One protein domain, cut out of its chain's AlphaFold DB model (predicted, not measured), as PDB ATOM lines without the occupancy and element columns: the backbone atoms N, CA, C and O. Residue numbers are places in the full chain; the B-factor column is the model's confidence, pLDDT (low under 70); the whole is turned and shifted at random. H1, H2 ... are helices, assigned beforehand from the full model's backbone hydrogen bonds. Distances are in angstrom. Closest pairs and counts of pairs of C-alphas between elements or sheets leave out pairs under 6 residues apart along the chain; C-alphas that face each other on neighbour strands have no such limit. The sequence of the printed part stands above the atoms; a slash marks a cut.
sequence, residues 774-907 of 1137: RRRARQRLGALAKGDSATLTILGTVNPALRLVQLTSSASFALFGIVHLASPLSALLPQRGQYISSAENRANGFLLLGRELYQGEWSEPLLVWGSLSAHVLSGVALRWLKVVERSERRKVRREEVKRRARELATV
ATOM      1  N   ARG A 774     156.667 168.549 198.847       81.31
ATOM      2  CA  ARG A 774     156.322 168.908 197.457       81.31
ATOM      3  C   ARG A 774     156.423 170.426 197.214       81.31
ATOM      4  O   ARG A 774     156.854 170.838 196.135       81.31
ATOM      5  N   ARG A 775     156.094 171.281 198.199       81.19
ATOM      6  CA  ARG A 775     156.321 172.744 198.129       81.19
ATOM      7  C   ARG A 775     157.811 173.101 198.132       81.19
ATOM      8  O   ARG A 775     158.237 173.870 197.271       81.19
ATOM      9  N   ARG A 776     158.612 172.527 199.033       86.94
ATOM     10  CA  ARG A 776     160.071 172.754 199.116       86.94
ATOM     11  C   ARG A 776     160.801 172.255 197.866       86.94
ATOM     12  O   ARG A 776     161.691 172.943 197.368       86.94
ATOM     13  N   ALA A 777     160.386 171.121 197.302       74.50
ATOM     14  CA  ALA A 777     160.883 170.615 196.024       74.50
ATOM     15  C   ALA A 777     160.574 171.587 194.871       74.50
ATOM     16  O   ALA A 777     161.475 171.946 194.113       74.50
ATOM     17  N   ARG A 778     159.338 172.105 194.788       76.62
ATOM     18  CA  ARG A 778     158.959 173.143 193.810       76.62
ATOM     19  C   ARG A 778     159.738 174.448 193.997       76.62
ATOM     20  O   ARG A 778     160.126 175.050 193.003       76.62
ATOM     21  N   GLN A 779     160.027 174.864 195.231       74.69
ATOM     22  CA  GLN A 779     160.870 176.035 195.512       74.69
ATOM     23  C   GLN A 779     162.331 175.815 195.082       74.69
ATOM     24  O   GLN A 779     162.901 176.685 194.428       74.69
ATOM     25  N   ARG A 780     162.922 174.644 195.365       75.81
ATOM     26  CA  ARG A 780     164.280 174.284 194.909       75.81
ATOM     27  C   ARG A 780     164.376 174.207 193.382       75.81
ATOM     28  O   ARG A 780     165.293 174.781 192.804       75.81
ATOM     29  N   LEU A 781     163.401 173.577 192.724       66.62
ATOM     30  CA  LEU A 781     163.299 173.542 191.258       66.62
ATOM     31  C   LEU A 781     163.033 174.926 190.652       66.62
ATOM     32  O   LEU A 781     163.491 175.194 189.546       66.62
ATOM     33  N   GLY A 782     162.319 175.803 191.362       65.69
ATOM     34  CA  GLY A 782     162.115 177.199 190.978       65.69
ATOM     35  C   GLY A 782     163.392 178.032 191.090       65.69
ATOM     36  O   GLY A 782     163.656 178.840 190.211       65.69
ATOM     37  N   ALA A 783     164.215 177.806 192.118       63.75
ATOM     38  CA  ALA A 783     165.520 178.451 192.260       63.75
ATOM     39  C   ALA A 783     166.525 177.968 191.197       63.75
ATOM     40  O   ALA A 783     167.208 178.788 190.596       63.75
ATOM     41  N   LEU A 784     166.564 176.660 190.909       59.78
ATOM     42  CA  LEU A 784     167.410 176.084 189.851       59.78
ATOM     43  C   LEU A 784     166.983 176.524 188.442       59.78
ATOM     44  O   LEU A 784     167.831 176.909 187.645       59.78
ATOM     45  N   ALA A 785     165.680 176.548 188.145       58.47
ATOM     46  CA  ALA A 785     165.162 177.092 186.883       58.47
ATOM     47  C   ALA A 785     165.316 178.622 186.773       58.47
ATOM     48  O   ALA A 785     165.194 179.173 185.684       58.47
ATOM     49  N   LYS A 786     165.608 179.298 187.891       55.59
ATOM     50  CA  LYS A 786     165.987 180.713 187.969       55.59
ATOM     51  C   LYS A 786     167.505 180.902 188.104       55.59
ATOM     52  O   LYS A 786     167.978 181.930 188.584       55.59
ATOM     53  N   GLY A 787     168.282 179.934 187.614       57.34
ATOM     54  CA  GLY A 787     169.603 180.207 187.057       57.34
ATOM     55  C   GLY A 787     169.446 181.058 185.796       57.34
ATOM     56  O   GLY A 787     169.620 180.550 184.692       57.34
ATOM     57  N   ASP A 788     169.053 182.327 185.971       60.56
ATOM     58  CA  ASP A 788     168.823 183.293 184.895       60.56
ATOM     59  C   ASP A 788     170.070 183.323 184.001       60.56
ATOM     60  O   ASP A 788     171.122 183.815 184.422       60.56
ATOM     61  N   SER A 789     169.961 182.735 182.800       79.50
ATOM     62  CA  SER A 789     171.101 182.474 181.909       79.50
ATOM     63  C   SER A 789     171.988 183.709 181.829       79.50
ATOM     64  O   SER A 789     171.500 184.791 181.499       79.50
ATOM     65  N   ALA A 790     173.279 183.573 182.156       85.50
ATOM     66  CA  ALA A 790     174.173 184.722 182.333       85.50
ATOM     67  C   ALA A 790     174.202 185.636 181.092       85.50
ATOM     68  O   ALA A 790     174.363 186.853 181.209       85.50
ATOM     69  N   THR A 791     173.936 185.057 179.914       86.12
ATOM     70  CA  THR A 791     173.689 185.776 178.664       86.12
ATOM     71  C   THR A 791     172.578 186.820 178.805       86.12
ATOM     72  O   THR A 791     172.815 187.965 178.454       86.12
ATOM     73  N   LEU A 792     171.405 186.503 179.364       87.06
ATOM     74  CA  LEU A 792     170.274 187.426 179.552       87.06
ATOM     75  C   LEU A 792     170.622 188.599 180.480       87.06
ATOM     76  O   LEU A 792     170.215 189.732 180.212       87.06
ATOM     77  N   THR A 793     171.427 188.359 181.515       89.62
ATOM     78  CA  THR A 793     171.919 189.410 182.419       89.62
ATOM     79  C   THR A 793     172.891 190.354 181.699       89.62
ATOM     80  O   THR A 793     172.738 191.574 181.778       89.62
ATOM     81  N   ILE A 794     173.823 189.811 180.907       90.69
ATOM     82  CA  ILE A 794     174.749 190.587 180.059       90.69
ATOM     83  C   ILE A 794     173.987 191.331 178.943       90.69
ATOM     84  O   ILE A 794     174.231 192.508 178.685       90.69
ATOM     85  N   LEU A 795     172.996 190.690 178.317       91.62
ATOM     86  CA  LEU A 795     172.081 191.301 177.346       91.62
ATOM     87  C   LEU A 795     171.313 192.474 177.983       91.62
ATOM     88  O   LEU A 795     171.055 193.472 177.309       91.62
ATOM     89  N   GLY A 796     170.989 192.394 179.277       90.62
ATOM     90  CA  GLY A 796     170.381 193.472 180.057       90.62
ATOM     91  C   GLY A 796     171.281 194.702 180.229       90.62
ATOM     92  O   GLY A 796     170.796 195.823 180.071       90.62
ATOM     93  N   THR A 797     172.577 194.516 180.498       93.62
ATOM     94  CA  THR A 797     173.535 195.617 180.741       93.62
ATOM     95  C   THR A 797     174.131 196.205 179.457       93.62
ATOM     96  O   THR A 797     174.306 197.421 179.357       93.62
ATOM     97  N   VAL A 798     174.375 195.386 178.431       95.12
ATOM     98  CA  VAL A 798     174.977 195.816 177.153       95.12
ATOM     99  C   VAL A 798     173.984 196.596 176.274       95.12
ATOM    100  O   VAL A 798     174.360 197.545 175.586       95.12
ATOM    101  N   ASN A 799     172.695 196.253 176.309       94.56
ATOM    102  CA  ASN A 799     171.648 196.881 175.492       94.56
ATOM    103  C   ASN A 799     171.462 198.401 175.738       94.56
ATOM    104  O   ASN A 799     171.366 199.131 174.749       94.56
ATOM    105  N   PRO A 800     171.433 198.939 176.980       95.19
ATOM    106  CA  PRO A 800     171.432 200.389 177.198       95.19
ATOM    107  C   PRO A 800     172.757 201.053 176.794       95.19
ATOM    108  O   PRO A 800     172.714 202.121 176.183       95.19
ATOM    109  N   ALA A 801     173.909 200.421 177.046       95.69
ATOM    110  CA  ALA A 801     175.218 200.963 176.670       95.69
ATOM    111  C   ALA A 801     175.356 201.126 175.145       95.69
ATOM    112  O   ALA A 801     175.659 202.216 174.662       95.69
ATOM    113  N   LEU A 802     175.020 200.089 174.367       95.56
ATOM    114  CA  LEU A 802     175.020 200.164 172.903       95.56
ATOM    115  C   LEU A 802     174.038 201.214 172.362       95.56
ATOM    116  O   LEU A 802     174.325 201.839 171.345       95.56
ATOM    117  N   ARG A 803     172.890 201.437 173.020       94.56
ATOM    118  CA  ARG A 803     171.958 202.510 172.625       94.56
ATOM    119  C   ARG A 803     172.523 203.893 172.904       94.56
ATOM    120  O   ARG A 803     172.320 204.775 172.079       94.56
ATOM    121  N   LEU A 804     173.217 204.082 174.027       95.19
ATOM    122  CA  LEU A 804     173.891 205.342 174.333       95.19
ATOM    123  C   LEU A 804     174.980 205.629 173.294       95.19
ATOM    124  O   LEU A 804     174.987 206.719 172.730       95.19
ATOM    125  N   VAL A 805     175.811 204.632 172.962       96.44
ATOM    126  CA  VAL A 805     176.812 204.727 171.886       96.44
ATOM    127  C   VAL A 805     176.154 205.035 170.540       96.44
ATOM    128  O   VAL A 805     176.614 205.933 169.842       96.44
ATOM    129  N   GLN A 806     175.056 204.361 170.173       95.44
ATOM    130  CA  GLN A 806     174.349 204.641 168.916       95.44
ATOM    131  C   GLN A 806     173.781 206.070 168.875       95.44
ATOM    132  O   GLN A 806     173.825 206.717 167.828       95.44
ATOM    133  N   LEU A 807     173.269 206.563 170.009       94.75
ATOM    134  CA  LEU A 807     172.718 207.908 170.161       94.75
ATOM    135  C   LEU A 807     173.812 208.973 169.997       94.75
ATOM    136  O   LEU A 807     173.693 209.833 169.125       94.75
ATOM    137  N   THR A 808     174.887 208.897 170.786       95.88
ATOM    138  CA  THR A 808     175.966 209.899 170.778       95.88
ATOM    139  C   THR A 808     176.721 209.905 169.454       95.88
ATOM    140  O   THR A 808     176.910 210.971 168.875       95.88
ATOM    141  N   SER A 809     177.060 208.731 168.912       97.19
ATOM    142  CA  SER A 809     177.693 208.619 167.590       97.19
ATOM    143  C   SER A 809     176.825 209.210 166.474       97.19
ATOM    144  O   SER A 809     177.335 209.964 165.649       97.19
ATOM    145  N   SER A 810     175.507 208.964 166.486       95.81
ATOM    146  CA  SER A 810     174.595 209.562 165.500       95.81
ATOM    147  C   SER A 810     174.494 211.085 165.615       95.81
ATOM    148  O   SER A 810     174.384 211.759 164.594       95.81
ATOM    149  N   ALA A 811     174.575 211.638 166.830       95.31
ATOM    150  CA  ALA A 811     174.564 213.082 167.051       95.31
ATOM    151  C   ALA A 811     175.863 213.735 166.547       95.31
ATOM    152  O   ALA A 811     175.801 214.717 165.808       95.31
ATOM    153  N   SER A 812     177.027 213.156 166.861       95.56
ATOM    154  CA  SER A 812     178.323 213.630 166.350       95.56
ATOM    155  C   SER A 812     178.407 213.541 164.823       95.56
ATOM    156  O   SER A 812     178.799 214.511 164.174       95.56
ATOM    157  N   PHE A 813     177.963 212.427 164.229       95.62
ATOM    158  CA  PHE A 813     177.935 212.274 162.773       95.62
ATOM    159  C   PHE A 813     176.940 213.237 162.103       95.62
ATOM    160  O   PHE A 813     177.203 213.733 161.009       95.62
ATOM    161  N   ALA A 814     175.819 213.565 162.757       94.06
ATOM    162  CA  ALA A 814     174.880 214.571 162.263       94.06
ATOM    163  C   ALA A 814     175.472 215.993 162.278       94.06
ATOM    164  O   ALA A 814     175.229 216.748 161.339       94.06
ATOM    165  N   LEU A 815     176.281 216.351 163.284       92.94
ATOM    166  CA  LEU A 815     177.004 217.630 163.317       92.94
ATOM    167  C   LEU A 815     178.032 217.726 162.180       92.94
ATOM    168  O   LEU A 815     178.026 218.711 161.441       92.94
ATOM    169  N   PHE A 816     178.838 216.677 161.975       94.75
ATOM    170  CA  PHE A 816     179.710 216.557 160.799       94.75
ATOM    171  C   PHE A 816     178.908 216.699 159.493       94.75
ATOM    172  O   PHE A 816     179.267 217.500 158.630       94.75
ATOM    173  N   GLY A 817     177.781 215.992 159.376       93.81
ATOM    174  CA  GLY A 817     176.895 216.057 158.216       93.81
ATOM    175  C   GLY A 817     176.361 217.465 157.934       93.81
ATOM    176  O   GLY A 817     176.312 217.867 156.778       93.81
ATOM    177  N   ILE A 818     176.014 218.251 158.957       92.62
ATOM    178  CA  ILE A 818     175.577 219.647 158.782       92.62
ATOM    179  C   ILE A 818     176.705 220.503 158.187       92.62
ATOM    180  O   ILE A 818     176.470 221.211 157.207       92.62
ATOM    181  N   VAL A 819     177.926 220.407 158.725       94.25
ATOM    182  CA  VAL A 819     179.095 221.154 158.220       94.25
ATOM    183  C   VAL A 819     179.446 220.723 156.792       94.25
ATOM    184  O   VAL A 819     179.626 221.565 155.915       94.25
ATOM    185  N   HIS A 820     179.469 219.417 156.527       93.44
ATOM    186  CA  HIS A 820     179.786 218.860 155.213       93.44
ATOM    187  C   HIS A 820     178.747 219.244 154.140       93.44
ATOM    188  O   HIS A 820     179.109 219.593 153.016       93.44
ATOM    189  N   LEU A 821     177.451 219.247 154.479       92.38
ATOM    190  CA  LEU A 821     176.375 219.633 153.556       92.38
ATOM    191  C   LEU A 821     176.237 221.159 153.388       92.38
ATOM    192  O   LEU A 821     175.666 221.599 152.388       92.38
ATOM    193  N   ALA A 822     176.784 221.982 154.291       92.56
ATOM    194  CA  ALA A 822     176.767 223.442 154.152       92.56
ATOM    195  C   ALA A 822     177.456 223.913 152.857       92.56
ATOM    196  O   ALA A 822     176.977 224.840 152.200       92.56
ATOM    197  N   SER A 823     178.530 223.235 152.441       91.81
ATOM    198  CA  SER A 823     179.261 223.559 151.215       91.81
ATOM    199  C   SER A 823     178.431 223.413 149.922       91.81
ATOM    200  O   SER A 823     178.222 224.435 149.254       91.81
ATOM    201  N   PRO A 824     177.868 222.238 149.561       89.69
ATOM    202  CA  PRO A 824     177.034 222.107 148.362       89.69
ATOM    203  C   PRO A 824     175.725 222.909 148.452       89.69
ATOM    204  O   PRO A 824     175.181 223.306 147.418       89.69
ATOM    205  N   LEU A 825     175.229 223.208 149.660       89.81
ATOM    206  CA  LEU A 825     174.099 224.122 149.856       89.81
ATOM    207  C   LEU A 825     174.478 225.591 149.591       89.81
ATOM    208  O   LEU A 825     173.664 226.326 149.035       89.81
ATOM    209  N   SER A 826     175.705 226.030 149.891       91.31
ATOM    210  CA  SER A 826     176.151 227.411 149.624       91.31
ATOM    211  C   SER A 826     176.105 227.783 148.132       91.31
ATOM    212  O   SER A 826     175.814 228.929 147.776       91.31
ATOM    213  N   ALA A 827     176.291 226.800 147.241       87.88
ATOM    214  CA  ALA A 827     176.187 226.977 145.794       87.88
ATOM    215  C   ALA A 827     174.769 227.373 145.330       87.88
ATOM    216  O   ALA A 827     174.632 228.020 144.286       87.88
ATOM    217  N   LEU A 828     173.722 227.044 146.103       85.81
ATOM    218  CA  LEU A 828     172.333 227.427 145.812       85.81
ATOM    219  C   LEU A 828     172.068 228.918 145.970       85.81
ATOM    220  O   LEU A 828     171.208 229.455 145.267       85.81
ATOM    221  N   LEU A 829     172.768 229.576 146.900       87.50
ATOM    222  CA  LEU A 829     172.479 230.953 147.283       87.50
ATOM    223  C   LEU A 829     172.557 231.864 146.045       87.50
ATOM    224  O   LEU A 829     173.547 231.798 145.306       87.50
ATOM    225  N   PRO A 830     171.561 232.726 145.776       80.06
ATOM    226  CA  PRO A 830     171.596 233.599 144.607       80.06
ATOM    227  C   PRO A 830     172.820 234.527 144.654       80.06
ATOM    228  O   PRO A 830     173.213 235.005 145.717       80.06
ATOM    229  N   GLN A 831     173.440 234.777 143.498       77.31
ATOM    230  CA  GLN A 831     174.552 235.724 143.392       77.31
ATOM    231  C   GLN A 831     173.996 237.155 143.485       77.31
ATOM    232  O   GLN A 831     173.419 237.667 142.528       77.31
ATOM    233  N   ARG A 832     174.129 237.784 144.658       71.12
ATOM    234  CA  ARG A 832     173.839 239.210 144.871       71.12
ATOM    235  C   ARG A 832     175.124 240.022 144.689       71.12
ATOM    236  O   ARG A 832     176.034 239.905 145.501       71.12
ATOM    237  N   GLY A 833     175.152 240.881 143.670       59.66
ATOM    238  CA  GLY A 833     176.268 241.794 143.397       59.66
ATOM    239  C   GLY A 833     177.419 241.157 142.609       59.66
ATOM    240  O   GLY A 833     177.674 239.960 142.698       59.66
ATOM    241  N   GLN A 834     178.116 241.977 141.820       58.31
ATOM    242  CA  GLN A 834     179.070 241.548 140.782       58.31
ATOM    243  C   GLN A 834     180.418 241.009 141.305       58.31
ATOM    244  O   GLN A 834     181.263 240.630 140.502       58.31
ATOM    245  N   TYR A 835     180.626 240.971 142.626       51.34
ATOM    246  CA  TYR A 835     181.936 240.708 143.239       51.34
ATOM    247  C   TYR A 835     182.049 239.379 143.989       51.34
ATOM    248  O   TYR A 835     183.165 238.952 144.279       51.34
ATOM    249  N   ILE A 836     180.937 238.692 144.282       48.19
ATOM    250  CA  ILE A 836     181.023 237.343 144.855       48.19
ATOM    251  C   ILE A 836     181.112 236.334 143.709       48.19
ATOM    252  O   ILE A 836     180.187 236.178 142.908       48.19
ATOM    253  N   SER A 837     182.273 235.686 143.676       62.97
ATOM    254  CA  SER A 837     182.797 234.718 142.711       62.97
ATOM    255  C   SER A 837     181.874 233.523 142.399       62.97
ATOM    256  O   SER A 837     180.741 233.428 142.877       62.97
ATOM    257  N   SER A 838     182.347 232.620 141.526       81.44
ATOM    258  CA  SER A 838     181.600 231.446 141.043       81.44
ATOM    259  C   SER A 838     180.875 230.690 142.166       81.44
ATOM    260  O   SER A 838     181.325 230.644 143.314       81.44
ATOM    261  N   ALA A 839     179.761 230.032 141.827       82.50
ATOM    262  CA  ALA A 839     179.081 229.128 142.757       82.50
ATOM    263  C   ALA A 839     180.038 228.046 143.302       82.50
ATOM    264  O   ALA A 839     179.924 227.673 144.466       82.50
ATOM    265  N   GLU A 840     181.015 227.641 142.486       83.62
ATOM    266  CA  GLU A 840     182.166 226.819 142.866       83.62
ATOM    267  C   GLU A 840     183.040 227.475 143.946       83.62
ATOM    268  O   GLU A 840     183.236 226.874 144.991       83.62
ATOM    269  N   ASN A 841     183.522 228.711 143.761       85.94
ATOM    270  CA  ASN A 841     184.386 229.383 144.742       85.94
ATOM    271  C   ASN A 841     183.713 229.542 146.115       85.94
ATOM    272  O   ASN A 841     184.391 229.455 147.137       85.94
ATOM    273  N   ARG A 842     182.388 229.741 146.158       88.31
ATOM    274  CA  ARG A 842     181.634 229.745 147.425       88.31
ATOM    275  C   ARG A 842     181.579 228.354 148.056       88.31
ATOM    276  O   ARG A 842     181.844 228.238 149.249       88.31
ATOM    277  N   ALA A 843     181.311 227.314 147.265       90.38
ATOM    278  CA  ALA A 843     181.342 225.934 147.744       90.38
ATOM    279  C   ALA A 843     182.744 225.543 148.248       90.38
ATOM    280  O   ALA A 843     182.859 225.060 149.371       90.38
ATOM    281  N   ASN A 844     183.806 225.844 147.493       89.81
ATOM    282  CA  ASN A 844     185.200 225.657 147.907       89.81
ATOM    283  C   ASN A 844     185.501 226.426 149.211       89.81
ATOM    284  O   ASN A 844     186.101 225.860 150.112       89.81
ATOM    285  N   GLY A 845     185.022 227.668 149.372       90.44
ATOM    286  CA  GLY A 845     185.188 228.441 150.613       90.44
ATOM    287  C   GLY A 845     184.527 227.796 151.841       90.44
ATOM    288  O   GLY A 845     185.162 227.652 152.882       90.44
ATOM    289  N   PHE A 846     183.278 227.334 151.715       92.38
ATOM    290  CA  PHE A 846     182.613 226.571 152.783       92.38
ATOM    291  C   PHE A 846     183.234 225.180 153.001       92.38
ATOM    292  O   PHE A 846     183.192 224.662 154.114       92.38
ATOM    293  N   LEU A 847     183.815 224.571 151.962       91.12
ATOM    294  CA  LEU A 847     184.537 223.303 152.056       91.12
ATOM    295  C   LEU A 847     185.852 223.481 152.821       91.12
ATOM    296  O   LEU A 847     186.130 222.668 153.690       91.12
ATOM    297  N   LEU A 848     186.615 224.551 152.571       91.00
ATOM    298  CA  LEU A 848     187.830 224.885 153.325       91.00
ATOM    299  C   LEU A 848     187.520 225.104 154.813       91.00
ATOM    300  O   LEU A 848     188.135 224.454 155.652       91.00
ATOM    301  N   LEU A 849     186.483 225.888 155.134       91.62
ATOM    302  CA  LEU A 849     186.002 226.051 156.515       91.62
ATOM    303  C   LEU A 849     185.581 224.708 157.149       91.62
ATOM    304  O   LEU A 849     185.830 224.458 158.324       91.62
ATOM    305  N   GLY A 850     184.971 223.809 156.370       90.62
ATOM    306  CA  GLY A 850     184.685 222.443 156.812       90.62
ATOM    307  C   GLY A 850     185.952 221.626 157.088       90.62
ATOM    308  O   GLY A 850     186.026 220.939 158.106       90.62
ATOM    309  N   ARG A 851     186.972 221.729 156.226       89.75
ATOM    310  CA  ARG A 851     188.266 221.050 156.396       89.75
ATOM    311  C   ARG A 851     188.978 221.512 157.667       89.75
ATOM    312  O   ARG A 851     189.442 220.658 158.413       89.75
ATOM    313  N   GLU A 852     188.989 222.807 157.969       90.25
ATOM    314  CA  GLU A 852     189.539 223.332 159.232       90.25
ATOM    315  C   GLU A 852     188.841 222.734 160.469       90.25
ATOM    316  O   GLU A 852     189.498 222.405 161.455       90.25
ATOM    317  N   LEU A 853     187.520 222.526 160.408       91.38
ATOM    318  CA  LEU A 853     186.739 221.983 161.524       91.38
ATOM    319  C   LEU A 853     186.902 220.462 161.722       91.38
ATOM    320  O   LEU A 853     186.960 220.008 162.867       91.38
ATOM    321  N   TYR A 854     186.946 219.661 160.647       91.75
ATOM    322  CA  TYR A 854     186.903 218.187 160.746       91.75
ATOM    323  C   TYR A 854     188.053 217.414 160.076       91.75
ATOM    324  O   TYR A 854     188.061 216.191 160.180       91.75
ATOM    325  N   GLN A 855     189.008 218.061 159.398       88.38
ATOM    326  CA  GLN A 855     190.210 217.408 158.837       88.38
ATOM    327  C   GLN A 855     191.490 217.680 159.645       88.38
ATOM    328  O   GLN A 855     192.592 217.493 159.131       88.38
ATOM    329  N   GLY A 856     191.362 218.089 160.908       89.56
ATOM    330  CA  GLY A 856     192.484 218.047 161.842       89.56
ATOM    331  C   GLY A 856     192.889 216.598 162.124       89.56
ATOM    332  O   GLY A 856     192.032 215.712 162.157       89.56
ATOM    333  N   GLU A 857     194.181 216.378 162.372       90.88
ATOM    334  CA  GLU A 857     194.812 215.067 162.624       90.88
ATOM    335  C   GLU A 857     193.993 214.163 163.564       90.88
ATOM    336  O   GLU A 857     193.787 212.986 163.283       90.88
ATOM    337  N   TRP A 858     193.447 214.741 164.637       93.62
ATOM    338  CA  TRP A 858     192.628 214.042 165.632       93.62
ATOM    339  C   TRP A 858     191.119 214.217 165.431       93.62
ATOM    340  O   TRP A 858     190.339 213.394 165.917       93.62
ATOM    341  N   SER A 859     190.674 215.265 164.725       93.88
ATOM    342  CA  SER A 859     189.242 215.514 164.526       93.88
ATOM    343  C   SER A 859     188.646 214.655 163.413       93.88
ATOM    344  O   SER A 859     187.503 214.226 163.561       93.88
ATOM    345  N   GLU A 860     189.397 214.286 162.370       92.06
ATOM    346  CA  GLU A 860     188.872 213.384 161.334       92.06
ATOM    347  C   GLU A 860     188.656 211.945 161.839       92.06
ATOM    348  O   GLU A 860     187.537 211.432 161.697       92.06
ATOM    349  N   PRO A 861     189.651 211.273 162.463       94.19
ATOM    350  CA  PRO A 861     189.481 209.891 162.901       94.19
ATOM    351  C   PRO A 861     188.410 209.768 163.986       94.19
ATOM    352  O   PRO A 861     187.721 208.754 164.050       94.19
ATOM    353  N   LEU A 862     188.218 210.809 164.806       94.12
ATOM    354  CA  LEU A 862     187.233 210.821 165.885       94.12
ATOM    355  C   LEU A 862     185.825 211.225 165.410       94.12
ATOM    356  O   LEU A 862     184.861 210.487 165.636       94.12
ATOM    357  N   LEU A 863     185.683 212.389 164.761       94.12
ATOM    358  CA  LEU A 863     184.375 212.955 164.404       94.12
ATOM    359  C   LEU A 863     183.777 212.326 163.149       94.12
ATOM    360  O   LEU A 863     182.557 212.180 163.093       94.12
ATOM    361  N   VAL A 864     184.594 211.944 162.162       94.50
ATOM    362  CA  VAL A 864     184.108 211.347 160.909       94.50
ATOM    363  C   VAL A 864     184.084 209.828 161.040       94.50
ATOM    364  O   VAL A 864     183.012 209.228 161.104       94.50
ATOM    365  N   TRP A 865     185.258 209.201 161.131       95.62
ATOM    366  CA  TRP A 865     185.386 207.744 161.060       95.62
ATOM    367  C   TRP A 865     184.923 207.040 162.333       95.62
ATOM    368  O   TRP A 865     184.183 206.057 162.252       95.62
ATOM    369  N   GLY A 866     185.295 207.559 163.503       96.44
ATOM    370  CA  GLY A 866     184.913 207.024 164.806       96.44
ATOM    371  C   GLY A 866     183.407 207.090 165.033       96.44
ATOM    372  O   GLY A 866     182.796 206.081 165.387       96.44
ATOM    373  N   SER A 867     182.776 208.237 164.757       96.88
ATOM    374  CA  SER A 867     181.321 208.376 164.895       96.88
ATOM    375  C   SER A 867     180.549 207.527 163.872       96.88
ATOM    376  O   SER A 867     179.615 206.822 164.260       96.88
ATOM    377  N   LEU A 868     180.970 207.487 162.602       96.12
ATOM    378  CA  LEU A 868     180.347 206.639 161.579       96.12
ATOM    379  C   LEU A 868     180.456 205.149 161.938       96.12
ATOM    380  O   LEU A 868     179.454 204.429 161.926       96.12
ATOM    381  N   SER A 869     181.652 204.695 162.315       96.50
ATOM    382  CA  SER A 869     181.912 203.297 162.675       96.50
ATOM    383  C   SER A 869     181.152 202.901 163.937       96.50
ATOM    384  O   SER A 869     180.455 201.887 163.934       96.50
ATOM    385  N   ALA A 870     181.191 203.724 164.990       97.38
ATOM    386  CA  ALA A 870     180.426 203.485 166.211       97.38
ATOM    387  C   ALA A 870     178.914 203.431 165.941       97.38
ATOM    388  O   ALA A 870     178.228 202.573 166.502       97.38
ATOM    389  N   HIS A 871     178.386 204.276 165.049       97.12
ATOM    390  CA  HIS A 871     176.971 204.262 164.680       97.12
ATOM    391  C   HIS A 871     176.568 202.981 163.932       97.12
ATOM    392  O   HIS A 871     175.569 202.340 164.278       97.12
ATOM    393  N   VAL A 872     177.357 202.575 162.929       96.25
ATOM    394  CA  VAL A 872     177.103 201.358 162.142       96.25
ATOM    395  C   VAL A 872     177.250 200.109 163.014       96.25
ATOM    396  O   VAL A 872     176.326 199.290 163.057       96.25
ATOM    397  N   LEU A 873     178.354 199.984 163.757       96.44
ATOM    398  CA  LEU A 873     178.656 198.821 164.597       96.44
ATOM    399  C   LEU A 873     177.659 198.674 165.750       96.44
ATOM    400  O   LEU A 873     177.105 197.590 165.921       96.44
ATOM    401  N   SER A 874     177.337 199.744 166.488       96.56
ATOM    402  CA  SER A 874     176.308 199.677 167.543       96.56
ATOM    403  C   SER A 874     174.925 199.339 166.975       96.56
ATOM    404  O   SER A 874     174.185 198.558 167.576       96.56
ATOM    405  N   GLY A 875     174.593 199.839 165.780       94.38
ATOM    406  CA  GLY A 875     173.373 199.484 165.059       94.38
ATOM    407  C   GLY A 875     173.317 198.010 164.640       94.38
ATOM    408  O   GLY A 875     172.260 197.386 164.764       94.38
ATOM    409  N   VAL A 876     174.427 197.434 164.158       94.88
ATOM    410  CA  VAL A 876     174.548 195.998 163.833       94.88
ATOM    411  C   VAL A 876     174.471 195.157 165.106       94.88
ATOM    412  O   VAL A 876     173.615 194.273 165.182       94.88
ATOM    413  N   ALA A 877     175.260 195.492 166.127       95.62
ATOM    414  CA  ALA A 877     175.256 194.825 167.421       95.62
ATOM    415  C   ALA A 877     173.844 194.803 168.025       95.62
ATOM    416  O   ALA A 877     173.332 193.730 168.308       95.62
ATOM    417  N   LEU A 878     173.128 195.933 168.094       94.38
ATOM    418  CA  LEU A 878     171.742 196.010 168.593       94.38
ATOM    419  C   LEU A 878     170.695 195.261 167.749       94.38
ATOM    420  O   LEU A 878     169.536 195.159 168.180       94.38
ATOM    421  N   ARG A 879     171.037 194.792 166.545       92.88
ATOM    422  CA  ARG A 879     170.200 193.881 165.746       92.88
ATOM    423  C   ARG A 879     170.558 192.429 166.046       92.88
ATOM    424  O   ARG A 879     169.648 191.671 166.373       92.88
ATOM    425  N   TRP A 880     171.846 192.086 166.046       94.12
ATOM    426  CA  TRP A 880     172.352 190.763 166.433       94.12
ATOM    427  C   TRP A 880     171.930 190.386 167.863       94.12
ATOM    428  O   TRP A 880     171.331 189.335 168.068       94.12
ATOM    429  N   LEU A 881     172.055 191.316 168.817       93.81
ATOM    430  CA  LEU A 881     171.599 191.191 170.207       93.81
ATOM    431  C   LEU A 881     170.122 190.768 170.312       93.81
ATOM    432  O   LEU A 881     169.762 189.993 171.187       93.81
ATOM    433  N   LYS A 882     169.263 191.246 169.397       91.44
ATOM    434  CA  LYS A 882     167.828 190.901 169.331       91.44
ATOM    435  C   LYS A 882     167.543 189.610 168.562       91.44
ATOM    436  O   LYS A 882     166.424 189.106 168.627       91.44
ATOM    437  N   VAL A 883     168.494 189.102 167.781       91.44
ATOM    438  CA  VAL A 883     168.428 187.750 167.210       91.44
ATOM    439  C   VAL A 883     168.828 186.747 168.291       91.44
ATOM    440  O   VAL A 883     168.055 185.832 168.552       91.44
ATOM    441  N   VAL A 884     169.922 187.002 169.019       90.50
ATOM    442  CA  VAL A 884     170.331 186.223 170.202       90.50
ATOM    443  C   VAL A 884     169.222 186.208 171.259       90.50
ATOM    444  O   VAL A 884     168.772 185.133 171.634       90.50
ATOM    445  N   GLU A 885     168.671 187.363 171.657       91.88
ATOM    446  CA  GLU A 885     167.564 187.428 172.632       91.88
ATOM    447  C   GLU A 885     166.335 186.605 172.189       91.88
ATOM    448  O   GLU A 885     165.664 185.995 173.019       91.88
ATOM    449  N   ARG A 886     166.031 186.543 170.884       89.00
ATOM    450  CA  ARG A 886     164.952 185.683 170.362       89.00
ATOM    451  C   ARG A 886     165.333 184.206 170.332       89.00
ATOM    452  O   ARG A 886     164.455 183.383 170.573       89.00
ATOM    453  N   SER A 887     166.591 183.883 170.041       88.25
ATOM    454  CA  SER A 887     167.115 182.516 170.066       88.25
ATOM    455  C   SER A 887     167.058 181.949 171.484       88.25
ATOM    456  O   SER A 887     166.408 180.932 171.701       88.25
ATOM    457  N   GLU A 888     167.575 182.671 172.482       90.19
ATOM    458  CA  GLU A 888     167.488 182.269 173.893       90.19
ATOM    459  C   GLU A 888     166.027 182.150 174.363       90.19
ATOM    460  O   GLU A 888     165.650 181.154 174.973       90.19
ATOM    461  N   ARG A 889     165.144 183.089 173.985       87.69
ATOM    462  CA  ARG A 889     163.697 182.973 174.266       87.69
ATOM    463  C   ARG A 889     163.016 181.790 173.554       87.69
ATOM    464  O   ARG A 889     161.967 181.358 174.025       87.69
ATOM    465  N   ARG A 890     163.560 181.275 172.441       87.06
ATOM    466  CA  ARG A 890     163.108 180.027 171.792       87.06
ATOM    467  C   ARG A 890     163.678 178.795 172.511       87.06
ATOM    468  O   ARG A 890     162.914 177.874 172.776       87.06
ATOM    469  N   LYS A 891     164.962 178.803 172.900       89.12
ATOM    470  CA  LYS A 891     165.603 177.732 173.691       89.12
ATOM    471  C   LYS A 891     164.884 177.498 175.017       89.12
ATOM    472  O   LYS A 891     164.418 176.389 175.245       89.12
ATOM    473  N   VAL A 892     164.687 178.548 175.822       86.06
ATOM    474  CA  VAL A 892     163.987 178.463 177.119       86.06
ATOM    475  C   VAL A 892     162.578 177.888 176.951       86.06
ATOM    476  O   VAL A 892     162.176 177.032 177.727       86.06
ATOM    477  N   ARG A 893     161.845 178.260 175.891       86.19
ATOM    478  CA  ARG A 893     160.536 177.653 175.586       86.19
ATOM    479  C   ARG A 893     160.637 176.173 175.221       86.19
ATOM    480  O   ARG A 893     159.834 175.390 175.711       86.19
ATOM    481  N   ARG A 894     161.611 175.769 174.399       85.31
ATOM    482  CA  ARG A 894     161.837 174.352 174.058       85.31
ATOM    483  C   ARG A 894     162.259 173.543 175.288       85.31
ATOM    484  O   ARG A 894     161.851 172.397 175.415       85.31
ATOM    485  N   GLU A 895     163.002 174.134 176.221       87.75
ATOM    486  CA  GLU A 895     163.331 173.524 177.514       87.75
ATOM    487  C   GLU A 895     162.120 173.450 178.454       87.75
ATOM    488  O   GLU A 895     161.909 172.407 179.066       87.75
ATOM    489  N   GLU A 896     161.271 174.481 178.522       85.31
ATOM    490  CA  GLU A 896     159.992 174.449 179.245       85.31
ATOM    491  C   GLU A 896     159.050 173.367 178.691       85.31
ATOM    492  O   GLU A 896     158.482 172.601 179.470       85.31
ATOM    493  N   VAL A 897     158.917 173.253 177.363       84.62
ATOM    494  CA  VAL A 897     158.101 172.221 176.698       84.62
ATOM    495  C   VAL A 897     158.704 170.831 176.918       84.62
ATOM    496  O   VAL A 897     158.009 169.955 177.429       84.62
ATOM    497  N   LYS A 898     160.009 170.622 176.676       86.75
ATOM    498  CA  LYS A 898     160.683 169.337 176.969       86.75
ATOM    499  C   LYS A 898     160.613 168.965 178.452       86.75
ATOM    500  O   LYS A 898     160.515 167.783 178.783       86.75
ATOM    501  N   ARG A 899     160.635 169.943 179.362       86.31
ATOM    502  CA  ARG A 899     160.440 169.718 180.797       86.31
ATOM    503  C   ARG A 899     159.000 169.314 181.110       86.31
ATOM    504  O   ARG A 899     158.827 168.356 181.853       86.31
ATOM    505  N   ARG A 900     157.987 169.966 180.531       84.38
ATOM    506  CA  ARG A 900     156.577 169.555 180.678       84.38
ATOM    507  C   ARG A 900     156.328 168.163 180.110       84.38
ATOM    508  O   ARG A 900     155.712 167.356 180.791       84.38
ATOM    509  N   ALA A 901     156.873 167.851 178.935       84.56
ATOM    510  CA  ALA A 901     156.810 166.516 178.349       84.56
ATOM    511  C   ALA A 901     157.445 165.462 179.275       84.56
ATOM    512  O   ALA A 901     156.871 164.396 179.463       84.56
ATOM    513  N   ARG A 902     158.574 165.770 179.937       87.38
ATOM    514  CA  ARG A 902     159.181 164.899 180.965       87.38
ATOM    515  C   ARG A 902     158.334 164.786 182.237       87.38
ATOM    516  O   ARG A 902     158.165 163.679 182.733       87.38
ATOM    517  N   GLU A 903     157.790 165.889 182.751       86.00
ATOM    518  CA  GLU A 903     156.929 165.887 183.943       86.00
ATOM    519  C   GLU A 903     155.639 165.075 183.686       86.00
ATOM    520  O   GLU A 903     155.316 164.193 184.482       86.00
ATOM    521  N   LEU A 904     154.987 165.256 182.527       80.94
ATOM    522  CA  LEU A 904     153.886 164.408 182.042       80.94
ATOM    523  C   LEU A 904     154.327 162.954 181.817       80.94
ATOM    524  O   LEU A 904     153.570 162.033 182.122       80.94
ATOM    525  N   ALA A 905     155.547 162.722 181.320       83.12
ATOM    526  CA  ALA A 905     156.051 161.373 181.087       83.12
ATOM    527  C   ALA A 905     156.215 160.567 182.384       83.12
ATOM    528  O   ALA A 905     155.943 159.364 182.371       83.12
ATOM    529  N   THR A 906     156.624 161.230 183.474       85.94
ATOM    530  CA  THR A 906     156.827 160.637 184.809       85.94
ATOM    531  C   THR A 906     155.554 160.437 185.632       85.94
ATOM    532  O   THR A 906     155.606 159.745 186.647       85.94
ATOM    533  N   VAL A 907     154.411 161.002 185.228       84.12
ATOM    534  CA  VAL A 907     153.120 160.639 185.830       84.12
ATOM    535  C   VAL A 907     152.726 159.262 185.298       84.12
ATOM    536  O   VAL A 907     152.437 159.107 184.109       84.12
TER     537      VAL A 907
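This is residues 774 to 907 of the 1137 residues of an uncharacterized protein of Rhodotorula diobovata (UniProt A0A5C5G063). This is a long, thin rod of helices: H2 and H4 run opposite ways and cross at a small angle over part of their lengths, while H3 folds back on the last part of H2 as a helical hairpin. At one end of the rod H1 and the last part of H4 stick out free of each other; at the other end residues 832 to 837 stick out as a loop. The printed part has 134 residues, with four named helices in the order H1, H2, H3, H4, no named strand, and the class all helix. It is extended, with a radius of gyration of the C-alphas of 27.7 A and spans of 96 by 27 by 19 A.

H1, residues 774 to 785, touches no helix. A tight link leads to H2, residues 790 to 826, whose residues 816 to 826 alone touch H3, residues 839 to 854. The closest C-alphas of this hairpin, Ser 823 and Ala 843, are 4.7 A apart; the helices run opposite ways at 35.3 degrees, only just a steep tilt. H4, residues 859 to 906, touches H3 only at the corner, the C-alphas of Tyr 854 and Glu 860 being closest at 5.2 A. With residues 863 to 885 alone H4 touches H2, opposite ways at a shallow tilt of 29 degrees; their closest C-alphas, Ser 809 and Ser 867, are 4.5 A apart. Every O i to N i+4 pair is within hydrogen-bond range in H1 and H3, against 29 of 33 in H2 and 39 of 44 in H4.

H1 begins at C-alpha 774 (156.322, 168.908, 197.457) and is 16.0 A long. H2 is 53.8 A long, with a kink of 30 degrees near residue 797, and H3 is 22.5 A long. H4, 66.9 A long with a kink of 31 degrees near residue 867, ends at C-alpha 906 (156.827, 160.637, 184.809).

The C-alphas of Gln 834 and Val 907, the two farthest apart, are 96.2 A apart. The printed part has no cut, and the link from H2 to H3 is long. Residues 781 to 788 and 833 to 837 have pLDDT under 70.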